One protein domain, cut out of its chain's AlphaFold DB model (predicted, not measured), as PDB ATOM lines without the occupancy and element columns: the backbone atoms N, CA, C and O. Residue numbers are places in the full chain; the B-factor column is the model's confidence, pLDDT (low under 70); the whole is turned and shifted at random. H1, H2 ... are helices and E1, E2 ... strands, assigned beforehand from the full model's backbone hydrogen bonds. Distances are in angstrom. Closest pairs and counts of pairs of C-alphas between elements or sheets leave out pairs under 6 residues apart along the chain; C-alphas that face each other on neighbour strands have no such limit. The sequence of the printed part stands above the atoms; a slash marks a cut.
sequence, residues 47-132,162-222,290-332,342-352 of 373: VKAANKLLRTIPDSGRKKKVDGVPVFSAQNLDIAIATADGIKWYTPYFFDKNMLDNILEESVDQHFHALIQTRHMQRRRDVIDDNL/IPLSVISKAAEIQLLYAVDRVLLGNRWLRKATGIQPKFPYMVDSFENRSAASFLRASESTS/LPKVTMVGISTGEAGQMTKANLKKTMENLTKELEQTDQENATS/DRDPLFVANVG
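Overview. This is residues 47 to 132, 162 to 222, 290 to 332 and 342 to 352 of the 373 residues of an uncharacterized protein of Citrus clementina (UniProt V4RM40). A head of two small sheets joins a long arm of two helices: H2 leads away from the head, and H3 runs back beside it, so that this pair makes the longest axis. In the head, the strongly twisted sheet E5 E2 E3 E6 has H5 over its edge strand E6 and H6 over E5 and E2, while H1 packs on the two-stranded sheet of E1 and E4; residues 323 to 332 of H6 stick out free. The printed part has 201 residues, with six named helices and six named strands in the order H1 E1 E2 E3 H2 H3 H4 E4 H5 E5 H6 E6. The larger sheet, E5 E2 E3 E6, is mixed, the smaller is antiparallel, and the class is mixed, helices and strands. The whole is loose, with a radius of gyration of the C-alphas of 22.1 A, and elongated, spanning 73 by 45 by 40 A.

Arrangement. Start at H1, residues 47 to 56, and look across to E4, residues 201 to 205: the closest C-alphas, of Ala 50 and Val 203, are 6.3 A apart. E4 is the antiparallel neighbour of E1, residues 70 to 74, with N 71 and O 204 within hydrogen-bond range at 2.9 A. E1 runs on into E2, residues 77 to 83, at 89 degrees. E2 and E3, residues 86 to 94, form a hairpin, with N 81 and O 88 at 2.8 A. E3 is staggered: it pairs with E2 over residues 86 to 90 and, over residues 90 to 94, with the parallel E6, residues 344 to 348, where N 93 and O 346 are 2.8 A apart. On the other side of E2 is the parallel E5, residues 293 to 298, with N 80 and O 295 at 2.9 A. H2, residues 97 to 129, only grazes this sheet with its residues 99 to 111. With residues 116 to 127 alone it touches H3, residues 164 to 183, at a shallow tilt of 6 degrees, opposite ways; the C-alphas of His 120 and Tyr 177 are closest, at 6.1 A. H4, residues 187 to 192, and H3 only just touch, only at the corner, with 3 pairs of C-alphas within 8 A, the closest those of Leu 183 and Leu 189 at 5.7 A. H5, residues 206 to 222, and H6, residues 308 to 332, make two layers with the larger sheet, helices on one face of it. H5 is over E6 at a height over the sheet of 8.2 A, and H6 is over E5 and E2 at 9.4 A. H5 and H6 are apart. Every O i to N i+4 pair is within hydrogen-bond range in H1, H3, H4, H5 and H6; in H2 it is 28 of 29.

Along the chain. Find C-alpha 47 at (-17.689, 119.844, 25.727), where H1 begins. H2 starts at C-alpha 97 at (-15.819, 129.624, 26.314) and runs 48.0 A to C-alpha 129. H3 measures 28.4 A, H5 24.4 A and H6 36.7 A; the longest strand, E3, measures 24.5 A. E6 ends at C-alpha 348 at (-11.009, 131.101, 36.057).

Size, cuts and confidence. The two C-alphas farthest apart, of Leu 164 and Ser 222, are 74.9 A apart. Three cuts leave out residues 133 to 161, 223 to 289 and 333 to 341, with C-alpha gaps of 13.9 A, 38.0 A and 20.9 A. Of the links that are printed whole, H1 to E1 is long, with 13 residues. The mean pLDDT of the printed part is 80.8; 39 residues are under 70, among them residues 58 to 63, 126 to 132, 162 to 167, 301 to 306 and 326 to 332.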
ATOM      1  N   VAL A  47     -18.267 121.005  26.435       93.06
ATOM      2  CA  VAL A  47     -17.689 119.844  25.727       93.06
ATOM      3  C   VAL A  47     -17.925 119.934  24.217       93.06
ATOM      4  O   VAL A  47     -17.010 119.712  23.421       93.06
ATOM      5  N   LYS A  48     -19.140 120.302  23.790       93.50
ATOM      6  CA  LYS A  48     -19.449 120.517  22.366       93.50
ATOM      7  C   LYS A  48     -18.609 121.649  21.772       93.50
ATOM      8  O   LYS A  48     -18.088 121.493  20.667       93.50
ATOM      9  N   ALA A  49     -18.453 122.757  22.495       93.31
ATOM     10  CA  ALA A  49     -17.654 123.897  22.054       93.31
ATOM     11  C   ALA A  49     -16.160 123.546  21.923       93.31
ATOM     12  O   ALA A  49     -15.539 123.854  20.907       93.31
ATOM     13  N   ALA A  50     -15.616 122.820  22.898       92.62
ATOM     14  CA  ALA A  50     -14.241 122.337  22.906       92.62
ATOM     15  C   ALA A  50     -13.958 121.379  21.742       92.62
ATOM     16  O   ALA A  50     -13.018 121.578  20.976       92.62
ATOM     17  N   ASN A  51     -14.833 120.396  21.527       91.31
ATOM     18  CA  ASN A  51     -14.700 119.458  20.411       91.31
ATOM     19  C   ASN A  51     -14.831 120.151  19.045       91.31
ATOM     20  O   ASN A  51     -14.204 119.720  18.078       91.31
ATOM     21  N   LYS A  52     -15.627 121.225  18.942       92.12
ATOM     22  CA  LYS A  52     -15.699 122.048  17.725       92.12
ATOM     23  C   LYS A  52     -14.363 122.746  17.452       92.12
ATOM     24  O   LYS A  52     -13.898 122.689  16.319       92.12
ATOM     25  N   LEU A  53     -13.742 123.342  18.473       89.06
ATOM     26  CA  LEU A  53     -12.432 123.995  18.354       89.06
ATOM     27  C   LEU A  53     -11.317 123.004  17.988       89.06
ATOM     28  O   LEU A  53     -10.543 123.263  17.069       89.06
ATOM     29  N   LEU A  54     -11.271 121.836  18.634       87.38
ATOM     30  CA  LEU A  54     -10.268 120.806  18.335       87.38
ATOM     31  C   LEU A  54     -10.335 120.311  16.883       87.38
ATOM     32  O   LEU A  54      -9.312 119.943  16.315       87.38
ATOM     33  N   ARG A  55     -11.524 120.326  16.265       85.88
ATOM     34  CA  ARG A  55     -11.697 119.985  14.842       85.88
ATOM     35  C   ARG A  55     -11.211 121.076  13.890       85.88
ATOM     36  O   ARG A  55     -10.878 120.754  12.759       85.88
ATOM     37  N   THR A  56     -11.230 122.340  14.311       82.25
ATOM     38  CA  THR A  56     -10.778 123.471  13.483       82.25
ATOM     39  C   THR A  56      -9.271 123.697  13.543       82.25
ATOM     40  O   THR A  56      -8.730 124.330  12.645       82.25
ATOM     41  N   ILE A  57      -8.595 123.197  14.582       75.62
ATOM     42  CA  ILE A  57      -7.147 123.346  14.748       75.62
ATOM     43  C   ILE A  57      -6.440 122.243  13.933       75.62
ATOM     44  O   ILE A  57      -6.667 121.062  14.218       75.62
ATOM     45  N   PRO A  58      -5.598 122.596  12.941       60.84
ATOM     46  CA  PRO A  58      -5.010 121.640  11.996       60.84
ATOM     47  C   PRO A  58      -4.041 120.631  12.643       60.84
ATOM     48  O   PRO A  58      -3.971 119.497  12.181       60.84
ATOM     49  N   ASP A  59      -3.394 120.991  13.761       58.66
ATOM     50  CA  ASP A  59      -2.386 120.179  14.473       58.66
ATOM     51  C   ASP A  59      -2.888 119.534  15.781       58.66
ATOM     52  O   ASP A  59      -2.123 119.305  16.730       58.66
ATOM     53  N   SER A  60      -4.188 119.235  15.896       53.50
ATOM     54  CA  SER A  60      -4.688 118.462  17.042       53.50
ATOM     55  C   SER A  60      -4.226 117.002  16.932       53.50
ATOM     56  O   SER A  60      -4.956 116.111  16.499       53.50
ATOM     57  N   GLY A  61      -2.967 116.753  17.308       54.41
ATOM     58  CA  GLY A  61      -2.349 115.433  17.364       54.41
ATOM     59  C   GLY A  61      -3.298 114.417  17.992       54.41
ATOM     60  O   GLY A  61      -3.533 114.452  19.193       54.41
ATOM     61  N   ARG A  62      -3.884 113.562  17.141       56.56
ATOM     62  CA  ARG A  62      -4.791 112.418  17.383       56.56
ATOM     63  C   ARG A  62      -6.021 112.621  18.297       56.56
ATOM     64  O   ARG A  62      -6.996 111.884  18.138       56.56
ATOM     65  N   LYS A  63      -6.064 113.603  19.200       63.69
ATOM     66  CA  LYS A  63      -7.156 113.838  20.152       63.69
ATOM     67  C   LYS A  63      -8.164 114.833  19.579       63.69
ATOM     68  O   LYS A  63      -8.118 116.030  19.827       63.69
ATOM     69  N   LYS A  64      -9.136 114.298  18.836       72.75
ATOM     70  CA  LYS A  64     -10.297 115.047  18.306       72.75
ATOM     71  C   LYS A  64     -11.390 115.315  19.354       72.75
ATOM     72  O   LYS A  64     -12.460 115.820  19.007       72.75
ATOM     73  N   LYS A  65     -11.167 114.893  20.601       81.88
ATOM     74  CA  LYS A  65     -12.101 115.011  21.720       81.88
ATOM     75  C   LYS A  65     -11.346 115.379  22.992       81.88
ATOM     76  O   LYS A  65     -10.249 114.868  23.205       81.88
ATOM     77  N   VAL A  66     -11.956 116.229  23.811       84.50
ATOM     78  CA  VAL A  66     -11.482 116.490  25.176       84.50
ATOM     79  C   VAL A  66     -11.835 115.310  26.074       84.50
ATOM     80  O   VAL A  66     -12.936 114.768  25.975       84.50
ATOM     81  N   ASP A  67     -10.891 114.939  26.930       85.44
ATOM     82  CA  ASP A  67     -11.047 113.940  27.982       85.44
ATOM     83  C   ASP A  67     -11.044 114.655  29.341       85.44
ATOM     84  O   ASP A  67     -10.070 115.337  29.652       85.44
ATOM     85  N   GLY A  68     -12.136 114.574  30.106       87.81
ATOM     86  CA  GLY A  68     -12.330 115.331  31.356       87.81
ATOM     87  C   GLY A  68     -13.059 116.673  31.192       87.81
ATOM     88  O   GLY A  68     -13.848 116.865  30.255       87.81
ATOM     89  N   VAL A  69     -12.835 117.602  32.126       91.69
ATOM     90  CA  VAL A  69     -13.499 118.914  32.127       91.69
ATOM     91  C   VAL A  69     -12.798 119.880  31.175       91.69
ATOM     92  O   VAL A  69     -11.647 120.240  31.421       91.69
ATOM     93  N   PRO A  70     -13.475 120.353  30.108       93.25
ATOM     94  CA  PRO A  70     -12.856 121.258  29.154       93.25
ATOM     95  C   PRO A  70     -12.572 122.616  29.789       93.25
ATOM     96  O   PRO A  70     -13.444 123.219  30.421       93.25
ATOM     97  N   VAL A  71     -11.367 123.111  29.537       93.25
ATOM     98  CA  VAL A  71     -10.932 124.470  29.847       93.25
ATOM     99  C   VAL A  71     -10.400 125.145  28.584       93.25
ATOM    100  O   VAL A  71      -9.785 124.510  27.723       93.25
ATOM    101  N   PHE A  72     -10.659 126.442  28.465       93.44
ATOM    102  CA  PHE A  72     -10.354 127.254  27.290       93.44
ATOM    103  C   PHE A  72      -9.326 128.324  27.638       93.44
ATOM    104  O   PHE A  72      -9.419 128.953  28.687       93.44
ATOM    105  N   SER A  73      -8.379 128.564  26.742       92.25
ATOM    106  CA  SER A  73      -7.392 129.638  26.856       92.25
ATOM    107  C   SER A  73      -7.073 130.208  25.469       92.25
ATOM    108  O   SER A  73      -7.625 129.751  24.463       92.25
ATOM    109  N   ALA A  74      -6.201 131.205  25.399       90.69
ATOM    110  CA  ALA A  74      -5.686 131.773  24.159       90.69
ATOM    111  C   ALA A  74      -4.192 132.066  24.321       90.69
ATOM    112  O   ALA A  74      -3.758 132.435  25.403       90.69
ATOM    113  N   GLN A  75      -3.412 131.915  23.249       84.88
ATOM    114  CA  GLN A  75      -1.946 132.068  23.327       84.88
ATOM    115  C   GLN A  75      -1.504 133.496  23.633       84.88
ATOM    116  O   GLN A  75      -0.457 133.708  24.222       84.88
ATOM    117  N   ASN A  76      -2.304 134.471  23.206       85.81
ATOM    118  CA  ASN A  76      -2.020 135.891  23.363       85.81
ATOM    119  C   ASN A  76      -2.697 136.464  24.615       85.81
ATOM    120  O   ASN A  76      -3.013 137.650  24.628       85.81
ATOM    121  N   LEU A  77      -3.018 135.628  25.603       89.00
ATOM    122  CA  LEU A  77      -3.733 136.039  26.802       89.00
ATOM    123  C   LEU A  77      -2.989 135.577  28.050       89.00
ATOM    124  O   LEU A  77      -2.906 134.379  28.308       89.00
ATOM    125  N   ASP A  78      -2.564 136.541  28.859       90.56
ATOM    126  CA  ASP A  78      -1.826 136.313  30.097       90.56
ATOM    127  C   ASP A  78      -2.495 137.014  31.286       90.56
ATOM    128  O   ASP A  78      -3.240 137.987  31.129       90.56
ATOM    129  N   ILE A  79      -2.219 136.525  32.497       90.00
ATOM    130  CA  ILE A  79      -2.510 137.232  33.746       90.00
ATOM    131  C   ILE A  79      -1.196 137.543  34.457       90.00
ATOM    132  O   ILE A  79      -0.433 136.632  34.768       90.00
ATOM    133  N   ALA A  80      -0.984 138.812  34.787       90.19
ATOM    134  CA  ALA A  80       0.080 139.261  35.675       90.19
ATOM    135  C   ALA A  80      -0.521 139.628  37.039       90.19
ATOM    136  O   ALA A  80      -1.419 140.464  37.121       90.19
ATOM    137  N   ILE A  81      -0.041 139.010  38.118       88.81
ATOM    138  CA  ILE A  81      -0.469 139.311  39.488       88.81
ATOM    139  C   ILE A  81       0.707 139.901  40.257       88.81
ATOM    140  O   ILE A  81       1.695 139.212  40.505       88.81
ATOM    141  N   ALA A  82       0.582 141.156  40.680       87.94
ATOM    142  CA  ALA A  82       1.531 141.776  41.593       87.94
ATOM    143  C   ALA A  82       1.346 141.204  43.007       87.94
ATOM    144  O   ALA A  82       0.254 141.266  43.579       87.94
ATOM    145  N   THR A  83       2.412 140.633  43.558       84.94
ATOM    146  CA  THR A  83       2.497 140.096  44.924       84.94
ATOM    147  C   THR A  83       3.615 140.801  45.696       84.94
ATOM    148  O   THR A  83       4.401 141.533  45.098       84.94
ATOM    149  N   ALA A  84       3.709 140.589  47.014       81.75
ATOM    150  CA  ALA A  84       4.792 141.160  47.828       81.75
ATOM    151  C   ALA A  84       6.195 140.737  47.345       81.75
ATOM    152  O   ALA A  84       7.141 141.508  47.467       81.75
ATOM    153  N   ASP A  85       6.298 139.550  46.740       82.62
ATOM    154  CA  ASP A  85       7.548 138.981  46.225       82.62
ATOM    155  C   ASP A  85       7.835 139.374  44.760       82.62
ATOM    156  O   ASP A  85       8.791 138.879  44.166       82.62
ATOM    157  N   GLY A  86       6.991 140.214  44.146       84.31
ATOM    158  CA  GLY A  86       7.090 140.626  42.739       84.31
ATOM    159  C   GLY A  86       5.898 140.203  41.870       84.31
ATOM    160  O   GLY A  86       4.847 139.786  42.371       84.31
ATOM    161  N   ILE A  87       6.042 140.338  40.546       86.00
ATOM    162  CA  ILE A  87       4.993 140.032  39.558       86.00
ATOM    163  C   ILE A  87       5.036 138.548  39.175       86.00
ATOM    164  O   ILE A  87       6.049 138.045  38.692       86.00
ATOM    165  N   LYS A  88       3.910 137.848  39.346       88.38
ATOM    166  CA  LYS A  88       3.733 136.447  38.940       88.38
ATOM    167  C   LYS A  88       2.868 136.351  37.689       88.38
ATOM    168  O   LYS A  88       1.788 136.937  37.633       88.38
ATOM    169  N   TRP A  89       3.332 135.582  36.711       89.38
ATOM    170  CA  TRP A  89       2.666 135.391  35.424       89.38
ATOM    171  C   TRP A  89       1.953 134.044  35.351       89.38
ATOM    172  O   TRP A  89       2.533 133.007  35.677       89.38
ATOM    173  N   TYR A  90       0.717 134.059  34.863       90.00
ATOM    174  CA  TYR A  90      -0.138 132.886  34.743       90.00
ATOM    175  C   TYR A  90      -0.806 132.818  33.377       90.00
ATOM    176  O   TYR A  90      -1.197 133.841  32.814       90.00
ATOM    177  N   THR A  91      -1.045 131.596  32.904       91.56
ATOM    178  CA  THR A  91      -1.906 131.357  31.742       91.56
ATOM    179  C   THR A  91      -3.343 131.131  32.219       91.56
ATOM    180  O   THR A  91      -3.605 130.149  32.925       91.56
ATOM    181  N   PRO A  92      -4.304 131.999  31.862       91.94
ATOM    182  CA  PRO A  92      -5.685 131.848  32.291       91.94
ATOM    183  C   PRO A  92      -6.408 130.724  31.550       91.94
ATOM    184  O   PRO A  92      -6.398 130.657  30.320       91.94
ATOM    185  N   TYR A  93      -7.112 129.886  32.306       92.75
ATOM    186  CA  TYR A  93      -7.957 128.803  31.810       92.75
ATOM    187  C   TYR A  93      -9.404 129.003  32.256       92.75
ATOM    188  O   TYR A  93      -9.727 128.898  33.436       92.75
ATOM    189  N   PHE A  94     -10.297 129.252  31.308       92.81
ATOM    190  CA  PHE A  94     -11.711 129.514  31.555       92.81
ATOM    191  C   PHE A  94     -12.537 128.241  31.395       92.81
ATOM    192  O   PHE A  94     -12.380 127.511  30.420       92.81
ATOM    193  N   PHE A  95     -13.480 128.000  32.305       91.81
ATOM    194  CA  PHE A  95     -14.458 126.911  32.144       91.81
ATOM    195  C   PHE A  95     -15.606 127.265  31.184       91.81
ATOM    196  O   PHE A  95     -16.307 126.375  30.702       91.81
ATOM    197  N   ASP A  96     -15.821 128.557  30.914       91.94
ATOM    198  CA  ASP A  96     -16.821 129.038  29.960       91.94
ATOM    199  C   ASP A  96     -16.146 129.676  28.747       91.94
ATOM    200  O   ASP A  96     -15.503 130.721  28.862       91.94
ATOM    201  N   LYS A  97     -16.337 129.076  27.569       92.19
ATOM    202  CA  LYS A  97     -15.819 129.624  26.314       92.19
ATOM    203  C   LYS A  97     -16.347 131.035  26.037       92.19
ATOM    204  O   LYS A  97     -15.595 131.866  25.544       92.19
ATOM    205  N   ASN A  98     -17.611 131.321  26.353       91.81
ATOM    206  CA  ASN A  98     -18.193 132.634  26.060       91.81
ATOM    207  C   ASN A  98     -17.508 133.745  26.862       91.81
ATOM    208  O   ASN A  98     -17.377 134.860  26.375       91.81
ATOM    209  N   MET A  99     -17.044 133.436  28.076       91.44
ATOM    210  CA  MET A  99     -16.295 134.385  28.896       91.44
ATOM    211  C   MET A  99     -14.959 134.744  28.237       91.44
ATOM    212  O   MET A  99     -14.635 135.922  28.137       91.44
ATOM    213  N   LEU A 100     -14.225 133.745  27.734       91.88
ATOM    214  CA  LEU A 100     -12.992 133.974  26.979       91.88
ATOM    215  C   LEU A 100     -13.254 134.781  25.698       91.88
ATOM    216  O   LEU A 100     -12.541 135.744  25.433       91.88
ATOM    217  N   ASP A 101     -14.284 134.411  24.929       91.81
ATOM    218  CA  ASP A 101     -14.660 135.122  23.700       91.81
ATOM    219  C   ASP A 101     -14.951 136.605  23.988       91.81
ATOM    220  O   ASP A 101     -14.452 137.473  23.274       91.81
ATOM    221  N   ASN A 102     -15.708 136.894  25.054       91.81
ATOM    222  CA  ASN A 102     -16.041 138.258  25.462       91.81
ATOM    223  C   ASN A 102     -14.795 139.051  25.872       91.81
ATOM    224  O   ASN A 102     -14.622 140.168  25.402       91.81
ATOM    225  N   ILE A 103     -13.904 138.472  26.687       90.88
ATOM    226  CA  ILE A 103     -12.671 139.146  27.131       90.88
ATOM    227  C   ILE A 103     -11.789 139.506  25.934       90.88
ATOM    228  O   ILE A 103     -11.338 140.645  25.818       90.88
ATOM    229  N   LEU A 104     -11.550 138.553  25.030       90.50
ATOM    230  CA  LEU A 104     -10.720 138.786  23.847       90.50
ATOM    231  C   LEU A 104     -11.331 139.860  22.947       90.50
ATOM    232  O   LEU A 104     -10.624 140.684  22.374       90.50
ATOM    233  N   GLU A 105     -12.653 139.857  22.823       90.56
ATOM    234  CA  GLU A 105     -13.368 140.810  21.996       90.56
ATOM    235  C   GLU A 105     -13.398 142.220  22.579       90.56
ATOM    236  O   GLU A 105     -13.082 143.169  21.866       90.56
ATOM    237  N   GLU A 106     -13.702 142.356  23.869       90.62
ATOM    238  CA  GLU A 106     -13.636 143.629  24.589       90.62
ATOM    239  C   GLU A 106     -12.218 144.203  24.559       90.62
ATOM    240  O   GLU A 106     -12.050 145.399  24.334       90.62
ATOM    241  N   SER A 107     -11.197 143.353  24.692       89.19
ATOM    242  CA  SER A 107      -9.791 143.774  24.613       89.19
ATOM    243  C   SER A 107      -9.439 144.333  23.232       89.19
ATOM    244  O   SER A 107      -8.775 145.363  23.121       89.19
ATOM    245  N   VAL A 108      -9.917 143.701  22.154       89.56
ATOM    246  CA  VAL A 108      -9.722 144.231  20.796       89.56
ATOM    247  C   VAL A 108     -10.486 145.530  20.592       89.56
ATOM    248  O   VAL A 108      -9.963 146.469  19.990       89.56
ATOM    249  N   ASP A 109     -11.715 145.605  21.089       90.81
ATOM    250  CA  ASP A 109     -12.523 146.811  20.985       90.81
ATOM    251  C   ASP A 109     -11.830 147.975  21.704       90.81
ATOM    252  O   ASP A 109     -11.705 149.052  21.121       90.81
ATOM    253  N   GLN A 110     -11.299 147.752  22.909       89.12
ATOM    254  CA  GLN A 110     -10.495 148.729  23.647       89.12
ATOM    255  C   GLN A 110      -9.237 149.138  22.878       89.12
ATOM    256  O   GLN A 110      -8.978 150.333  22.743       89.12
ATOM    257  N   HIS A 111      -8.501 148.179  22.308       88.62
ATOM    258  CA  HIS A 111      -7.320 148.464  21.496       88.62
ATOM    259  C   HIS A 111      -7.643 149.402  20.325       88.62
ATOM    260  O   HIS A 111      -6.954 150.402  20.127       88.62
ATOM    261  N   PHE A 112      -8.719 149.141  19.576       90.50
ATOM    262  CA  PHE A 112      -9.111 150.022  18.473       90.50
ATOM    263  C   PHE A 112      -9.609 151.386  18.957       90.50
ATOM    264  O   PHE A 112      -9.311 152.388  18.313       90.50
ATOM    265  N   HIS A 113     -10.318 151.463  20.086       91.00
ATOM    266  CA  HIS A 113     -10.705 152.756  20.660       91.00
ATOM    267  C   HIS A 113      -9.480 153.589  21.052       91.00
ATOM    268  O   HIS A 113      -9.411 154.763  20.685       91.00
ATOM    269  N   ALA A 114      -8.496 152.975  21.712       88.31
ATOM    270  CA  ALA A 114      -7.233 153.622  22.047       88.31
ATOM    271  C   ALA A 114      -6.477 154.055  20.782       88.31
ATOM    272  O   ALA A 114      -6.059 155.203  20.677       88.31
ATOM    273  N   LEU A 115      -6.387 153.187  19.768       89.75
ATOM    274  CA  LEU A 115      -5.735 153.495  18.492       89.75
ATOM    275  C   LEU A 115      -6.363 154.712  17.795       89.75
ATOM    276  O   LEU A 115      -5.645 155.586  17.308       89.75
ATOM    277  N   ILE A 116      -7.698 154.781  17.750       89.38
ATOM    278  CA  ILE A 116      -8.436 155.910  17.169       89.38
ATOM    279  C   ILE A 116      -8.113 157.200  17.932       89.38
ATOM    280  O   ILE A 116      -7.849 158.229  17.308       89.38
ATOM    281  N   GLN A 117      -8.102 157.148  19.267       88.31
ATOM    282  CA  GLN A 117      -7.781 158.298  20.113       88.31
ATOM    283  C   GLN A 117      -6.335 158.759  19.923       88.31
ATOM    284  O   GLN A 117      -6.105 159.938  19.665       88.31
ATOM    285  N   THR A 118      -5.363 157.848  19.973       87.62
ATOM    286  CA  THR A 118      -3.945 158.179  19.787       87.62
ATOM    287  C   THR A 118      -3.691 158.777  18.411       87.62
ATOM    288  O   THR A 118      -3.014 159.796  18.302       87.62
ATOM    289  N   ARG A 119      -4.283 158.212  17.351       88.19
ATOM    290  CA  ARG A 119      -4.133 158.747  15.993       88.19
ATOM    291  C   ARG A 119      -4.766 160.131  15.847       88.19
ATOM    292  O   ARG A 119      -4.217 160.983  15.157       88.19
ATOM    293  N   HIS A 120      -5.900 160.370  16.503       86.69
ATOM    294  CA  HIS A 120      -6.536 161.689  16.543       86.69
ATOM    295  C   HIS A 120      -5.664 162.731  17.246       86.69
ATOM    296  O   HIS A 120      -5.463 163.826  16.724       86.69
ATOM    297  N   MET A 121      -5.102 162.370  18.399       80.31
ATOM    298  CA  MET A 121      -4.200 163.235  19.160       80.31
ATOM    299  C   MET A 121      -2.911 163.527  18.392       80.31
ATOM    300  O   MET A 121      -2.480 164.675  18.362       80.31
ATOM    301  N   GLN A 122      -2.333 162.526  17.722       84.19
ATOM    302  CA  GLN A 122      -1.124 162.710  16.921       84.19
ATOM    303  C   GLN A 122      -1.352 163.707  15.785       84.19
ATOM    304  O   GLN A 122      -0.624 164.685  15.680       84.19
ATOM    305  N   ARG A 123      -2.431 163.537  15.012       81.31
ATOM    306  CA  ARG A 123      -2.765 164.465  13.923       81.31
ATOM    307  C   ARG A 123      -2.979 165.902  14.415       81.31
ATOM    308  O   ARG A 123      -2.680 166.839  13.688       81.31
ATOM    309  N   ARG A 124      -3.512 166.090  15.631       76.56
ATOM    310  CA  ARG A 124      -3.653 167.423  16.242       76.56
ATOM    311  C   ARG A 124      -2.309 168.026  16.646       76.56
ATOM    312  O   ARG A 124      -2.139 169.226  16.474       76.56
ATOM    313  N   ARG A 125      -1.372 167.220  17.155       72.69
ATOM    314  CA  ARG A 125      -0.012 167.682  17.480       72.69
ATOM    315  C   ARG A 125       0.754 168.102  16.233       72.69
ATOM    316  O   ARG A 125       1.344 169.173  16.249       72.69
ATOM    317  N   ASP A 126       0.644 167.332  15.152       64.12
ATOM    318  CA  ASP A 126       1.300 167.646  13.877       64.12
ATOM    319  C   ASP A 126       0.845 169.012  13.307       64.12
ATOM    320  O   ASP A 126       1.588 169.654  12.581       64.12
ATOM    321  N   VAL A 127      -0.361 169.492  13.652       64.31
ATOM    322  CA  VAL A 127      -0.850 170.832  13.258       64.31
ATOM    323  C   VAL A 127      -0.328 171.959  14.158       64.31
ATOM    324  O   VAL A 127      -0.253 173.099  13.708       64.31
ATOM    325  N   ILE A 128       0.006 171.669  15.419       58.56
ATOM    326  CA  ILE A 128       0.487 172.664  16.395       58.56
ATOM    327  C   ILE A 128       1.998 172.895  16.237       58.56
ATOM    328  O   ILE A 128       2.455 174.028  16.367       58.56
ATOM    329  N   ASP A 129       2.764 171.850  15.912       49.50
ATOM    330  CA  ASP A 129       4.230 171.918  15.779       49.50
ATOM    331  C   ASP A 129       4.692 172.787  14.586       49.50
ATOM    332  O   ASP A 129       5.746 173.417  14.626       49.50
ATOM    333  N   ASP A 130       3.849 172.943  13.560       51.19
ATOM    334  CA  ASP A 130       4.122 173.828  12.419       51.19
ATOM    335  C   ASP A 130       3.994 175.336  12.759       51.19
ATOM    336  O   ASP A 130       4.253 176.183  11.899       51.19
ATOM    337  N   ASN A 131       3.607 175.713  13.991       43.62
ATOM    338  CA  ASN A 131       3.377 177.112  14.362       43.62
ATOM    339  C   ASN A 131       3.807 177.451  15.812       43.62
ATOM    340  O   ASN A 131       2.988 177.545  16.717       43.62
ATOM    341  N   LEU A 132       5.108 177.690  16.011       45.44
ATOM    342  CA  LEU A 132       5.703 178.612  17.005       45.44
ATOM    343  C   LEU A 132       5.090 178.668  18.434       45.44
ATOM    344  O   LEU A 132       4.788 179.762  18.902       45.44
ATOM    345  N   ILE A 162      -6.883 183.435  11.120       56.88
ATOM    346  CA  ILE A 162      -6.429 182.044  11.109       56.88
ATOM    347  C   ILE A 162      -6.286 181.642   9.630       56.88
ATOM    348  O   ILE A 162      -7.257 181.765   8.876       56.88
ATOM    349  N   PRO A 163      -5.101 181.202   9.174       60.81
ATOM    350  CA  PRO A 163      -4.893 180.860   7.774       60.81
ATOM    351  C   PRO A 163      -5.894 179.789   7.321       60.81
ATOM    352  O   PRO A 163      -6.111 178.799   8.020       60.81
ATOM    353  N   LEU A 164      -6.463 179.932   6.118       64.44
ATOM    354  CA  LEU A 164      -7.374 178.928   5.539       64.44
ATOM    355  C   LEU A 164      -6.743 177.521   5.479       64.44
ATOM    356  O   LEU A 164      -7.462 176.524   5.516       64.44
ATOM    357  N   SER A 165      -5.408 177.427   5.435       65.38
ATOM    358  CA  SER A 165      -4.662 176.167   5.528       65.38
ATOM    359  C   SER A 165      -4.857 175.454   6.871       65.38
ATOM    360  O   SER A 165      -5.030 174.238   6.876       65.38
ATOM    361  N   VAL A 166      -4.908 176.190   7.987       66.69
ATOM    362  CA  VAL A 166      -5.160 175.649   9.336       66.69
ATOM    363  C   VAL A 166      -6.601 175.153   9.448       66.69
ATOM    364  O   VAL A 166      -6.843 174.063   9.960       66.69
ATOM    365  N   ILE A 167      -7.560 175.897   8.887       69.56
ATOM    366  CA  ILE A 167      -8.979 175.502   8.855       69.56
ATOM    367  C   ILE A 167      -9.169 174.236   8.007       69.56
ATOM    368  O   ILE A 167      -9.823 173.286   8.439       69.56
ATOM    369  N   SER A 168      -8.556 174.182   6.820       75.25
ATOM    370  CA  SER A 168      -8.604 173.001   5.951       75.25
ATOM    371  C   SER A 168      -7.953 171.779   6.605       75.25
ATOM    372  O   SER A 168      -8.478 170.673   6.485       75.25
ATOM    373  N   LYS A 169      -6.833 171.965   7.314       77.44
ATOM    374  CA  LYS A 169      -6.182 170.897   8.083       77.44
ATOM    375  C   LYS A 169      -7.041 170.422   9.252       77.44
ATOM    376  O   LYS A 169      -7.184 169.219   9.443       77.44
ATOM    377  N   ALA A 170      -7.686 171.328   9.984       75.38
ATOM    378  CA  ALA A 170      -8.609 170.963  11.057       75.38
ATOM    379  C   ALA A 170      -9.799 170.133  10.537       75.38
ATOM    380  O   ALA A 170     -10.167 169.128  11.153       75.38
ATOM    381  N   ALA A 171     -10.354 170.499   9.376       78.62
ATOM    382  CA  ALA A 171     -11.416 169.737   8.720       78.62
ATOM    383  C   ALA A 171     -10.942 168.343   8.260       78.62
ATOM    384  O   ALA A 171     -11.650 167.356   8.465       78.62
ATOM    385  N   GLU A 172      -9.732 168.237   7.699       83.12
ATOM    386  CA  GLU A 172      -9.110 166.957   7.322       83.12
ATOM    387  C   GLU A 172      -8.982 166.024   8.537       83.12
ATOM    388  O   GLU A 172      -9.370 164.856   8.475       83.12
ATOM    389  N   ILE A 173      -8.517 166.545   9.675       80.50
ATOM    390  CA  ILE A 173      -8.370 165.772  10.917       80.50
ATOM    391  C   ILE A 173      -9.719 165.251  11.409       80.50
ATOM    392  O   ILE A 173      -9.828 164.076  11.765       80.50
ATOM    393  N   GLN A 174     -10.752 166.099  11.422       83.31
ATOM    394  CA  GLN A 174     -12.095 165.695  11.842       83.31
ATOM    395  C   GLN A 174     -12.694 164.640  10.908       83.31
ATOM    396  O   GLN A 174     -13.297 163.676  11.383       83.31
ATOM    397  N   LEU A 175     -12.491 164.779   9.596       86.00
ATOM    398  CA  LEU A 175     -12.941 163.795   8.617       86.00
ATOM    399  C   LEU A 175     -12.226 162.454   8.814       86.00
ATOM    400  O   LEU A 175     -12.883 161.417   8.889       86.00
ATOM    401  N   LEU A 176     -10.900 162.462   8.970       88.56
ATOM    402  CA  LEU A 176     -10.128 161.248   9.231       88.56
ATOM    403  C   LEU A 176     -10.532 160.585  10.553       88.56
ATOM    404  O   LEU A 176     -10.636 159.361  10.617       88.56
ATOM    405  N   TYR A 177     -10.815 161.369  11.594       88.44
ATOM    406  CA  TYR A 177     -11.339 160.857  12.861       88.44
ATOM    407  C   TYR A 177     -12.730 160.232  12.708       88.44
ATOM    408  O   TYR A 177     -12.984 159.158  13.254       88.44
ATOM    409  N   ALA A 178     -13.623 160.856  11.936       89.88
ATOM    410  CA  ALA A 178     -14.945 160.310  11.646       89.88
ATOM    411  C   ALA A 178     -14.850 158.988  10.865       89.88
ATOM    412  O   ALA A 178     -15.515 158.013  11.219       89.88
ATOM    413  N   VAL A 179     -13.976 158.924   9.856       91.75
ATOM    414  CA  VAL A 179     -13.699 157.697   9.094       91.75
ATOM    415  C   VAL A 179     -13.153 156.602  10.011       91.75
ATOM    416  O   VAL A 179     -13.665 155.482   9.992       91.75
ATOM    417  N   ASP A 180     -12.179 156.923  10.864       91.31
ATOM    418  CA  ASP A 180     -11.614 155.986  11.837       91.31
ATOM    419  C   ASP A 180     -12.681 155.493  12.831       91.31
ATOM    420  O   ASP A 180     -12.789 154.294  13.084       91.31
ATOM    421  N   ARG A 181     -13.547 156.377  13.341       90.69
ATOM    422  CA  ARG A 181     -14.670 156.001  14.219       90.69
ATOM    423  C   ARG A 181     -15.655 155.054  13.549       90.69
ATOM    424  O   ARG A 181     -16.154 154.147  14.213       90.69
ATOM    425  N   VAL A 182     -15.942 155.242  12.265       89.94
ATOM    426  CA  VAL A 182     -16.865 154.373  11.529       89.94
ATOM    427  C   VAL A 182     -16.196 153.036  11.215       89.94
ATOM    428  O   VAL A 182     -16.715 151.999  11.621       89.94
ATOM    429  N   LEU A 183     -15.033 153.036  10.558       89.88
ATOM    430  CA  LEU A 183     -14.352 151.815  10.116       89.88
ATOM    431  C   LEU A 183     -13.754 151.020  11.280       89.88
ATOM    432  O   LEU A 183     -14.031 149.830  11.428       89.88
ATOM    433  N   LEU A 184     -12.936 151.677  12.106       88.69
ATOM    434  CA  LEU A 184     -12.215 151.050  13.213       88.69
ATOM    435  C   LEU A 184     -13.010 151.057  14.509       88.69
ATOM    436  O   LEU A 184     -12.673 150.278  15.387       88.69
ATOM    437  N   GLY A 185     -14.045 151.885  14.670       86.75
ATOM    438  CA  GLY A 185     -14.890 151.863  15.870       86.75
ATOM    439  C   GLY A 185     -16.022 150.837  15.784       86.75
ATOM    440  O   GLY A 185     -16.370 150.224  16.796       86.75
ATOM    441  N   ASN A 186     -16.542 150.554  14.585       89.94
ATOM    442  CA  ASN A 186     -17.613 149.575  14.406       89.94
ATOM    443  C   ASN A 186     -17.075 148.145  14.235       89.94
ATOM    444  O   ASN A 186     -16.446 147.791  13.237       89.94
ATOM    445  N   ARG A 187     -17.419 147.280  15.190       88.06
ATOM    446  CA  ARG A 187     -17.039 145.863  15.212       88.06
ATOM    447  C   ARG A 187     -17.466 145.084  13.969       88.06
ATOM    448  O   ARG A 187     -16.725 144.216  13.511       88.06
ATOM    449  N   TRP A 188     -18.648 145.364  13.423       90.31
ATOM    450  CA  TRP A 188     -19.119 144.682  12.218       90.31
ATOM    451  C   TRP A 188     -18.243 145.032  11.010       90.31
ATOM    452  O   TRP A 188     -17.810 144.132  10.292       90.31
ATOM    453  N   LEU A 189     -17.901 146.316  10.847       89.81
ATOM    454  CA  LEU A 189     -17.031 146.777   9.763       89.81
ATOM    455  C   LEU A 189     -15.622 146.191   9.880       89.81
ATOM    456  O   LEU A 189     -15.095 145.693   8.885       89.81
ATOM    457  N   ARG A 190     -15.040 146.137  11.085       91.25
ATOM    458  CA  ARG A 190     -13.737 145.479  11.310       91.25
ATOM    459  C   ARG A 190     -13.746 143.999  10.922       91.25
ATOM    460  O   ARG A 190     -12.776 143.503  10.350       91.25
ATOM    461  N   LYS A 191     -14.840 143.284  11.207       88.94
ATOM    462  CA  LYS A 191     -14.995 141.868  10.829       88.94
ATOM    463  C   LYS A 191     -15.178 141.692   9.321       88.94
ATOM    464  O   LYS A 191     -14.594 140.773   8.758       88.94
ATOM    465  N   ALA A 192     -15.952 142.566   8.674       91.56
ATOM    466  CA  ALA A 192     -16.218 142.507   7.236       91.56
ATOM    467  C   ALA A 192     -14.988 142.862   6.385       91.56
ATOM    468  O   ALA A 192     -14.749 142.242   5.355       91.56
ATOM    469  N   THR A 193     -14.188 143.827   6.839       89.12
ATOM    470  CA  THR A 193     -12.950 144.268   6.168       89.12
ATOM    471  C   THR A 193     -11.748 143.367   6.456       89.12
ATOM    472  O   THR A 193     -10.696 143.543   5.853       89.12
ATOM    473  N   GLY A 194     -11.879 142.404   7.375       84.81
ATOM    474  CA  GLY A 194     -10.786 141.512   7.772       84.81
ATOM    475  C   GLY A 194      -9.739 142.156   8.686       84.81
ATOM    476  O   GLY A 194      -8.733 141.519   8.979       84.81
ATOM    477  N   ILE A 195      -9.979 143.381   9.166       86.38
ATOM    478  CA  ILE A 195      -9.095 144.102  10.097       86.38
ATOM    479  C   ILE A 195      -9.136 143.475  11.499       86.38
ATOM    480  O   ILE A 195      -8.159 143.544  12.240       86.38
ATOM    481  N   GLN A 196     -10.260 142.858  11.883       85.31
ATOM    482  CA  GLN A 196     -10.393 142.222  13.193       85.31
ATOM    483  C   GLN A 196      -9.415 141.032  13.321       85.31
ATOM    484  O   GLN A 196      -9.558 140.053  12.578       85.31
ATOM    485  N   PRO A 197      -8.481 141.053  14.292       85.12
ATOM    486  CA  PRO A 197      -7.564 139.943  14.515       85.12
ATOM    487  C   PRO A 197      -8.313 138.684  14.966       85.12
ATOM    488  O   PRO A 197      -9.343 138.745  15.646       85.12
ATOM    489  N   LYS A 198      -7.779 137.518  14.591       84.56
ATOM    490  CA  LYS A 198      -8.271 136.209  15.035       84.56
ATOM    491  C   LYS A 198      -7.278 135.608  16.014       84.56
ATOM    492  O   LYS A 198      -6.148 135.318  15.635       84.56
ATOM    493  N   PHE A 199      -7.718 135.390  17.246       85.00
ATOM    494  CA  PHE A 199      -6.871 134.794  18.271       85.00
ATOM    495  C   PHE A 199      -6.808 133.267  18.152       85.00
ATOM    496  O   PHE A 199      -7.842 132.623  17.923       85.00
ATOM    497  N   PRO A 200      -5.622 132.671  18.342       87.38
ATOM    498  CA  PRO A 200      -5.463 131.227  18.429       87.38
ATOM    499  C   PRO A 200      -5.989 130.713  19.777       87.38
ATOM    500  O   PRO A 200      -5.397 130.940  20.834       87.38
ATOM    501  N   TYR A 201      -7.117 130.001  19.734       89.19
ATOM    502  CA  TYR A 201      -7.693 129.350  20.910       89.19
ATOM    503  C   TYR A 201      -6.915 128.090  21.287       89.19
ATOM    504  O   TYR A 201      -6.530 127.288  20.435       89.19
ATOM    505  N   MET A 202      -6.787 127.873  22.590       89.00
ATOM    506  CA  MET A 202      -6.248 126.670  23.204       89.00
ATOM    507  C   MET A 202      -7.353 125.955  23.975       89.00
ATOM    508  O   MET A 202      -8.175 126.576  24.648       89.00
ATOM    509  N   VAL A 203      -7.366 124.630  23.870       90.31
ATOM    510  CA  VAL A 203      -8.320 123.767  24.566       90.31
ATOM    511  C   VAL A 203      -7.538 122.694  25.291       90.31
ATOM    512  O   VAL A 203      -6.710 122.019  24.680       90.31
ATOM    513  N   ASP A 204      -7.832 122.525  26.573       90.00
ATOM    514  CA  ASP A 204      -7.268 121.454  27.383       90.00
ATOM    515  C   ASP A 204      -8.300 120.891  28.366       90.00
ATOM    516  O   ASP A 204      -9.471 121.280  28.363       90.00
ATOM    517  N   SER A 205      -7.851 119.951  29.185       90.69
ATOM    518  CA  SER A 205      -8.580 119.353  30.287       90.69
ATOM    519  C   SER A 205      -8.063 119.879  31.624       90.69
ATOM    520  O   SER A 205      -6.849 119.988  31.835       90.69
ATOM    521  N   PHE A 206      -8.986 120.200  32.531       90.19
ATOM    522  CA  PHE A 206      -8.684 120.654  33.887       90.19
ATOM    523  C   PHE A 206      -7.792 119.654  34.631       90.19
ATOM    524  O   PHE A 206      -6.807 120.046  35.256       90.19
ATOM    525  N   GLU A 207      -8.103 118.366  34.522       87.94
ATOM    526  CA  GLU A 207      -7.398 117.282  35.198       87.94
ATOM    527  C   GLU A 207      -5.950 117.171  34.707       87.94
ATOM    528  O   GLU A 207      -5.026 117.114  35.519       87.94
ATOM    529  N   ASN A 208      -5.740 117.239  33.387       87.44
ATOM    530  CA  ASN A 208      -4.400 117.190  32.793       87.44
ATOM    531  C   ASN A 208      -3.560 118.405  33.197       87.44
ATOM    532  O   ASN A 208      -2.397 118.254  33.570       87.44
ATOM    533  N   ARG A 209      -4.141 119.612  33.144       87.81
ATOM    534  CA  ARG A 209      -3.429 120.852  33.492       87.81
ATOM    535  C   ARG A 209      -3.086 120.928  34.973       87.81
ATOM    536  O   ARG A 209      -1.982 121.341  35.316       87.81
ATOM    537  N   SER A 210      -3.997 120.484  35.832       86.69
ATOM    538  CA  SER A 210      -3.760 120.424  37.276       86.69
ATOM    539  C   SER A 210      -2.667 119.410  37.617       86.69
ATOM    540  O   SER A 210      -1.774 119.717  38.401       86.69
ATOM    541  N   ALA A 211      -2.681 118.230  36.984       85.25
ATOM    542  CA  ALA A 211      -1.643 117.218  37.178       85.25
ATOM    543  C   ALA A 211      -0.264 117.705  36.701       85.25
ATOM    544  O   ALA A 211       0.720 117.539  37.419       85.25
ATOM    545  N   ALA A 212      -0.193 118.353  35.534       86.25
ATOM    546  CA  ALA A 212       1.050 118.922  35.017       86.25
ATOM    547  C   ALA A 212       1.607 120.020  35.938       86.25
ATOM    548  O   ALA A 212       2.791 120.010  36.260       86.25
ATOM    549  N   SER A 213       0.754 120.931  36.419       84.94
ATOM    550  CA  SER A 213       1.165 121.969  37.375       84.94
ATOM    551  C   SER A 213       1.676 121.365  38.687       84.94
ATOM    552  O   SER A 213       2.732 121.761  39.175       84.94
ATOM    553  N   PHE A 214       0.997 120.340  39.213       83.12
ATOM    554  CA  PHE A 214       1.423 119.661  40.436       83.12
ATOM    555  C   PHE A 214       2.783 118.961  40.286       83.12
ATOM    556  O   PHE A 214       3.618 119.032  41.192       83.12
ATOM    557  N   LEU A 215       3.021 118.302  39.146       84.25
ATOM    558  CA  LEU A 215       4.309 117.668  38.849       84.25
ATOM    559  C   LEU A 215       5.432 118.706  38.810       84.25
ATOM    560  O   LEU A 215       6.432 118.531  39.503       84.25
ATOM    561  N   ARG A 216       5.230 119.832  38.118       82.88
ATOM    562  CA  ARG A 216       6.224 120.918  38.058       82.88
ATOM    563  C   ARG A 216       6.511 121.541  39.420       82.88
ATOM    564  O   ARG A 216       7.669 121.806  39.739       82.88
ATOM    565  N   ALA A 217       5.484 121.746  40.242       81.12
ATOM    566  CA  ALA A 217       5.667 122.236  41.606       81.12
ATOM    567  C   ALA A 217       6.491 121.246  42.450       81.12
ATOM    568  O   ALA A 217       7.385 121.649  43.194       81.12
ATOM    569  N   SER A 218       6.244 119.943  42.291       78.19
ATOM    570  CA  SER A 218       6.982 118.890  43.001       78.19
ATOM    571  C   SER A 218       8.448 118.811  42.554       78.19
ATOM    572  O   SER A 218       9.335 118.731  43.400       78.19
ATOM    573  N   GLU A 219       8.711 118.897  41.247       75.00
ATOM    574  CA  GLU A 219      10.064 118.943  40.670       75.00
ATOM    575  C   GLU A 219      10.837 120.192  41.113       75.00
ATOM    576  O   GLU A 219      11.999 120.110  41.498       75.00
ATOM    577  N   SER A 220      10.178 121.351  41.152       64.94
ATOM    578  CA  SER A 220      10.799 122.594  41.628       64.94
ATOM    579  C   SER A 220      11.210 122.498  43.102       64.94
ATOM    580  O   SER A 220      12.247 123.025  43.502       64.94
ATOM    581  N   THR A 221      10.426 121.777  43.908       62.22
ATOM    582  CA  THR A 221      10.704 121.585  45.338       62.22
ATOM    583  C   THR A 221      11.823 120.562  45.570       62.22
ATOM    584  O   THR A 221      12.646 120.740  46.467       62.22
ATOM    585  N   SER A 222      11.903 119.505  44.752       55.25
ATOM    586  CA  SER A 222      12.954 118.484  44.873       55.25
ATOM    587  C   SER A 222      14.323 118.983  44.396       55.25
ATOM    588  O   SER A 222      15.340 118.618  44.983       55.25
ATOM    589  N   LEU A 290      -0.488 140.070  16.043       73.06
ATOM    590  CA  LEU A 290      -1.601 139.800  16.950       73.06
ATOM    591  C   LEU A 290      -1.393 140.541  18.277       73.06
ATOM    592  O   LEU A 290      -0.345 140.376  18.900       73.06
ATOM    593  N   PRO A 291      -2.393 141.302  18.753       78.88
ATOM    594  CA  PRO A 291      -2.276 141.993  20.029       78.88
ATOM    595  C   PRO A 291      -2.108 140.982  21.169       78.88
ATOM    596  O   PRO A 291      -2.770 139.941  21.188       78.88
ATOM    597  N   LYS A 292      -1.223 141.290  22.117       85.31
ATOM    598  CA  LYS A 292      -1.076 140.565  23.383       85.31
ATOM    599  C   LYS A 292      -2.005 141.205  24.411       85.31
ATOM    600  O   LYS A 292      -2.013 142.423  24.567       85.31
ATOM    601  N   VAL A 293      -2.819 140.391  25.069       87.88
ATOM    602  CA  VAL A 293      -3.760 140.815  26.103       87.88
ATOM    603  C   VAL A 293      -3.213 140.359  27.448       87.88
ATOM    604  O   VAL A 293      -3.120 139.163  27.706       87.88
ATOM    605  N   THR A 294      -2.893 141.307  28.321       89.00
ATOM    606  CA  THR A 294      -2.443 141.017  29.687       89.00
ATOM    607  C   THR A 294      -3.464 141.561  30.672       89.00
ATOM    608  O   THR A 294      -3.675 142.769  30.763       89.00
ATOM    609  N   MET A 295      -4.108 140.675  31.426       87.75
ATOM    610  CA  MET A 295      -4.949 141.070  32.552       87.75
ATOM    611  C   MET A 295      -4.072 141.265  33.789       87.75
ATOM    612  O   MET A 295      -3.315 140.371  34.163       87.75
ATOM    613  N   VAL A 296      -4.188 142.416  34.446       87.44
ATOM    614  CA  VAL A 296      -3.368 142.754  35.619       87.44
ATOM    615  C   VAL A 296      -4.202 142.648  36.893       87.44
ATOM    616  O   VAL A 296      -5.315 143.169  36.963       87.44
ATOM    617  N   GLY A 297      -3.662 141.977  37.905       84.56
ATOM    618  CA  GLY A 297      -4.241 141.860  39.238       84.56
ATOM    619  C   GLY A 297      -3.243 142.251  40.325       84.56
ATOM    620  O   GLY A 297      -2.032 142.200  40.124       84.56
ATOM    621  N   ILE A 298      -3.752 142.620  41.498       84.19
ATOM    622  CA  ILE A 298      -2.940 142.909  42.686       84.19
ATOM    623  C   ILE A 298      -3.401 141.968  43.794       84.19
ATOM    624  O   ILE A 298      -4.591 141.905  44.105       84.19
ATOM    625  N   SER A 299      -2.470 141.220  44.379       82.69
ATOM    626  CA  SER A 299      -2.732 140.381  45.544       82.69
ATOM    627  C   SER A 299      -2.463 141.181  46.817       82.69
ATOM    628  O   SER A 299      -1.318 141.468  47.159       82.69
ATOM    629  N   THR A 300      -3.523 141.557  47.530       76.81
ATOM    630  CA  THR A 300      -3.410 142.155  48.864       76.81
ATOM    631  C   THR A 300      -3.392 141.029  49.897       76.81
ATOM    632  O   THR A 300      -4.436 140.452  50.201       76.81
ATOM    633  N   GLY A 301      -2.204 140.686  50.400       62.28
ATOM    634  CA  GLY A 301      -2.002 139.593  51.365       62.28
ATOM    635  C   GLY A 301      -2.669 139.810  52.730       62.28
ATOM    636  O   GLY A 301      -2.846 138.866  53.489       62.28
ATOM    637  N   GLU A 302      -3.108 141.032  53.014       58.59
ATOM    638  CA  GLU A 302      -3.851 141.397  54.212       58.59
ATOM    639  C   GLU A 302      -4.977 142.352  53.810       58.59
ATOM    640  O   GLU A 302      -4.831 143.108  52.847       58.59
ATOM    641  N   ALA A 303      -6.107 142.327  54.521       52.53
ATOM    642  CA  ALA A 303      -7.277 143.177  54.268       52.53
ATOM    643  C   ALA A 303      -7.023 144.663  54.614       52.53
ATOM    644  O   ALA A 303      -7.848 145.325  55.244       52.53
ATOM    645  N   GLY A 304      -5.866 145.198  54.227       55.88
ATOM    646  CA  GLY A 304      -5.547 146.609  54.287       55.88
ATOM    647  C   GLY A 304      -6.417 147.359  53.288       55.88
ATOM    648  O   GLY A 304      -6.375 147.099  52.086       55.88
ATOM    649  N   GLN A 305      -7.231 148.286  53.788       59.19
ATOM    650  CA  GLN A 305      -8.045 149.172  52.962       59.19
ATOM    651  C   GLN A 305      -7.132 150.079  52.125       59.19
ATOM    652  O   GLN A 305      -6.766 151.175  52.543       59.19
ATOM    653  N   MET A 306      -6.753 149.639  50.926       67.75
ATOM    654  CA  MET A 306      -6.165 150.541  49.943       67.75
ATOM    655  C   MET A 306      -7.257 151.479  49.429       67.75
ATOM    656  O   MET A 306      -8.331 151.045  49.006       67.75
ATOM    657  N   THR A 307      -6.997 152.785  49.468       76.69
ATOM    658  CA  THR A 307      -7.916 153.765  48.888       76.69
ATOM    659  C   THR A 307      -8.005 153.552  47.374       76.69
ATOM    660  O   THR A 307      -7.029 153.180  46.720       76.69
ATOM    661  N   LYS A 308      -9.178 153.820  46.788       80.81
ATOM    662  CA  LYS A 308      -9.426 153.662  45.342       80.81
ATOM    663  C   LYS A 308      -8.390 154.395  44.475       80.81
ATOM    664  O   LYS A 308      -8.013 153.897  43.419       80.81
ATOM    665  N   ALA A 309      -7.928 155.563  44.928       82.12
ATOM    666  CA  ALA A 309      -6.905 156.349  44.241       82.12
ATOM    667  C   ALA A 309      -5.533 155.657  44.257       82.12
ATOM    668  O   ALA A 309      -4.878 155.585  43.219       82.12
ATOM    669  N   ASN A 310      -5.132 155.088  45.399       81.94
ATOM    670  CA  ASN A 310      -3.878 154.344  45.505       81.94
ATOM    671  C   ASN A 310      -3.917 153.079  44.648       81.94
ATOM    672  O   ASN A 310      -2.973 152.849  43.906       81.94
ATOM    673  N   LEU A 311      -5.030 152.333  44.667       82.38
ATOM    674  CA  LEU A 311      -5.219 151.156  43.812       82.38
ATOM    675  C   LEU A 311      -5.096 151.511  42.320       82.38
ATOM    676  O   LEU A 311      -4.391 150.834  41.572       82.38
ATOM    677  N   LYS A 312      -5.755 152.595  41.889       85.50
ATOM    678  CA  LYS A 312      -5.672 153.082  40.507       85.50
ATOM    679  C   LYS A 312      -4.226 153.423  40.133       85.50
ATOM    680  O   LYS A 312      -3.737 152.930  39.126       85.50
ATOM    681  N   LYS A 313      -3.526 154.185  40.979       86.06
ATOM    682  CA  LYS A 313      -2.123 154.559  40.752       86.06
ATOM    683  C   LYS A 313      -1.199 153.340  40.701       86.06
ATOM    684  O   LYS A 313      -0.329 153.271  39.841       86.06
ATOM    685  N   THR A 314      -1.385 152.365  41.593       83.94
ATOM    686  CA  THR A 314      -0.597 151.123  41.568       83.94
ATOM    687  C   THR A 314      -0.853 150.327  40.297       83.94
ATOM    688  O   THR A 314       0.090 149.827  39.700       83.94
ATOM    689  N   MET A 315      -2.106 150.255  39.846       84.50
ATOM    690  CA  MET A 315      -2.469 149.547  38.622       84.50
ATOM    691  C   MET A 315      -1.877 150.229  37.380       84.50
ATOM    692  O   MET A 315      -1.305 149.547  36.542       84.50
ATOM    693  N   GLU A 316      -1.921 151.562  37.305       85.75
ATOM    694  CA  GLU A 316      -1.288 152.336  36.225       85.75
ATOM    695  C   GLU A 316       0.236 152.173  36.196       85.75
ATOM    696  O   GLU A 316       0.819 152.007  35.127       85.75
ATOM    697  N   ASN A 317       0.888 152.198  37.362       85.81
ATOM    698  CA  ASN A 317       2.331 151.982  37.452       85.81
ATOM    699  C   ASN A 317       2.721 150.576  36.982       85.81
ATOM    700  O   ASN A 317       3.666 150.445  36.213       85.81
ATOM    701  N   LEU A 318       1.965 149.550  37.389       84.44
ATOM    702  CA  LEU A 318       2.178 148.175  36.931       84.44
ATOM    703  C   LEU A 318       1.999 148.060  35.419       84.44
ATOM    704  O   LEU A 318       2.817 147.438  34.753       84.44
ATOM    705  N   THR A 319       0.965 148.683  34.850       86.00
ATOM    706  CA  THR A 319       0.779 148.698  33.393       86.00
ATOM    707  C   THR A 319       1.991 149.302  32.681       86.00
ATOM    708  O   THR A 319       2.476 148.706  31.725       86.00
ATOM    709  N   LYS A 320       2.542 150.415  33.181       85.38
ATOM    710  CA  LYS A 320       3.748 151.036  32.603       85.38
ATOM    711  C   LYS A 320       4.991 150.153  32.718       85.38
ATOM    712  O   LYS A 320       5.754 150.061  31.763       85.38
ATOM    713  N   GLU A 321       5.192 149.504  33.861       85.75
ATOM    714  CA  GLU A 321       6.316 148.583  34.082       85.75
ATOM    715  C   GLU A 321       6.259 147.389  33.113       85.75
ATOM    716  O   GLU A 321       7.264 147.009  32.508       85.75
ATOM    717  N   LEU A 322       5.057 146.846  32.898       83.50
ATOM    718  CA  LEU A 322       4.814 145.757  31.954       83.50
ATOM    719  C   LEU A 322       5.066 146.176  30.499       83.50
ATOM    720  O   LEU A 322       5.679 145.423  29.743       83.50
ATOM    721  N   GLU A 323       4.637 147.379  30.111       82.31
ATOM    722  CA  GLU A 323       4.882 147.931  28.772       82.31
ATOM    723  C   GLU A 323       6.378 148.164  28.500       82.31
ATOM    724  O   GLU A 323       6.847 147.887  27.396       82.31
ATOM    725  N   GLN A 324       7.139 148.631  29.496       78.12
ATOM    726  CA  GLN A 324       8.588 148.849  29.374       78.12
ATOM    727  C   GLN A 324       9.358 147.530  29.262       78.12
ATOM    728  O   GLN A 324      10.202 147.379  28.379       78.12
ATOM    729  N   THR A 325       9.010 146.547  30.093       73.56
ATOM    730  CA  THR A 325       9.656 145.225  30.086       73.56
ATOM    731  C   THR A 325       9.478 144.516  28.737       73.56
ATOM    732  O   THR A 325      10.420 143.929  28.204       73.56
ATOM    733  N   ASP A 326       8.285 144.593  28.132       65.75
ATOM    734  CA  ASP A 326       8.034 144.009  26.807       65.75
ATOM    735  C   ASP A 326       8.831 144.733  25.688       65.75
ATOM    736  O   ASP A 326       9.262 144.084  24.732       65.75
ATOM    737  N   GLN A 327       9.104 146.042  25.809       58.56
ATOM    738  CA  GLN A 327       9.943 146.794  24.856       58.56
ATOM    739  C   GLN A 327      11.442 146.465  24.978       58.56
ATOM    740  O   GLN A 327      12.136 146.337  23.961       58.56
ATOM    741  N   GLU A 328      11.947 146.284  26.198       57.16
ATOM    742  CA  GLU A 328      13.335 145.870  26.447       57.16
ATOM    743  C   GLU A 328      13.597 144.440  25.939       57.16
ATOM    744  O   GLU A 328      14.619 144.169  25.296       57.16
ATOM    745  N   ASN A 329      12.626 143.539  26.118       55.78
ATOM    746  CA  ASN A 329      12.673 142.176  25.580       55.78
ATOM    747  C   ASN A 329      12.614 142.141  24.041       55.78
ATOM    748  O   ASN A 329      13.269 141.308  23.414       55.78
ATOM    749  N   ALA A 330      11.879 143.063  23.409       51.31
ATOM    750  CA  ALA A 330      11.826 143.179  21.948       51.31
ATOM    751  C   ALA A 330      13.130 143.728  21.341       51.31
ATOM    752  O   ALA A 330      13.495 143.364  20.223       51.31
ATOM    753  N   THR A 331      13.852 144.580  22.074       42.53
ATOM    754  CA  THR A 331      15.091 145.221  21.595       42.53
ATOM    755  C   THR A 331      16.320 144.311  21.749       42.53
ATOM    756  O   THR A 331      17.297 144.456  21.017       42.53
ATOM    757  N   SER A 332      16.275 143.340  22.666       38.94
ATOM    758  CA  SER A 332      17.400 142.447  22.987       38.94
ATOM    759  C   SER A 332      17.445 141.136  22.186       38.94
ATOM    760  O   SER A 332      18.455 140.434  22.237       38.94
ATOM    761  N   ASP A 342       6.479 128.025  30.133       65.12
ATOM    762  CA  ASP A 342       5.400 127.165  30.587       65.12
ATOM    763  C   ASP A 342       4.893 127.724  31.927       65.12
ATOM    764  O   ASP A 342       5.313 127.307  33.004       65.12
ATOM    765  N   ARG A 343       4.039 128.751  31.870       80.69
ATOM    766  CA  ARG A 343       3.475 129.428  33.046       80.69
ATOM    767  C   ARG A 343       2.559 128.487  33.829       80.69
ATOM    768  O   ARG A 343       2.105 127.447  33.338       80.69
ATOM    769  N   ASP A 344       2.266 128.844  35.074       86.25
ATOM    770  CA  ASP A 344       1.274 128.111  35.854       86.25
ATOM    771  C   ASP A 344      -0.153 128.398  35.366       86.25
ATOM    772  O   ASP A 344      -0.489 129.547  35.054       86.25
ATOM    773  N   PRO A 345      -1.010 127.363  35.266       89.19
ATOM    774  CA  PRO A 345      -2.395 127.541  34.870       89.19
ATOM    775  C   PRO A 345      -3.182 128.231  35.991       89.19
ATOM    776  O   PRO A 345      -3.234 127.734  37.116       89.19
ATOM    777  N   LEU A 346      -3.867 129.333  35.675       89.88
ATOM    778  CA  LEU A 346      -4.842 129.949  36.575       89.88
ATOM    779  C   LEU A 346      -6.260 129.637  36.103       89.88
ATOM    780  O   LEU A 346      -6.721 130.145  35.081       89.88
ATOM    781  N   PHE A 347      -6.973 128.802  36.857       89.06
ATOM    782  CA  PHE A 347      -8.334 128.412  36.506       89.06
ATOM    783  C   PHE A 347      -9.350 129.480  36.910       89.06
ATOM    784  O   PHE A 347      -9.626 129.708  38.087       89.06
ATOM    785  N   VAL A 348      -9.967 130.092  35.907       84.12
ATOM    786  CA  VAL A 348     -11.009 131.101  36.057       84.12
ATOM    787  C   VAL A 348     -12.371 130.417  35.958       84.12
ATOM    788  O   VAL A 348     -12.895 130.123  34.880       84.12
ATOM    789  N   ALA A 349     -12.963 130.151  37.117       70.94
ATOM    790  CA  ALA A 349     -14.362 129.764  37.233       70.94
ATOM    791  C   ALA A 349     -15.162 130.988  37.671       70.94
ATOM    792  O   ALA A 349     -14.811 131.603  38.675       70.94
ATOM    793  N   ASN A 350     -16.237 131.307  36.946       60.50
ATOM    794  CA  ASN A 350     -17.084 132.473  37.193       60.50
ATOM    795  C   ASN A 350     -17.272 132.769  38.701       60.50
ATOM    796  O   ASN A 350     -17.847 131.966  39.451       60.50
ATOM    797  N   VAL A 351     -16.749 133.930  39.103       46.94
ATOM    798  CA  VAL A 351     -16.988 134.657  40.351       46.94
ATOM    799  C   VAL A 351     -18.367 135.311  40.256       46.94
ATOM    800  O   VAL A 351     -18.510 136.504  40.007       46.94
ATOM    801  N   GLY A 352     -19.422 134.508  40.378       35.59
ATOM    802  CA  GLY A 352     -20.781 135.035  40.376       35.59
ATOM    803  C   GLY A 352     -21.003 136.012  41.535       35.59
ATOM    804  O   GLY A 352     -21.105 135.579  42.678       35.59
TER     805      GLY A 352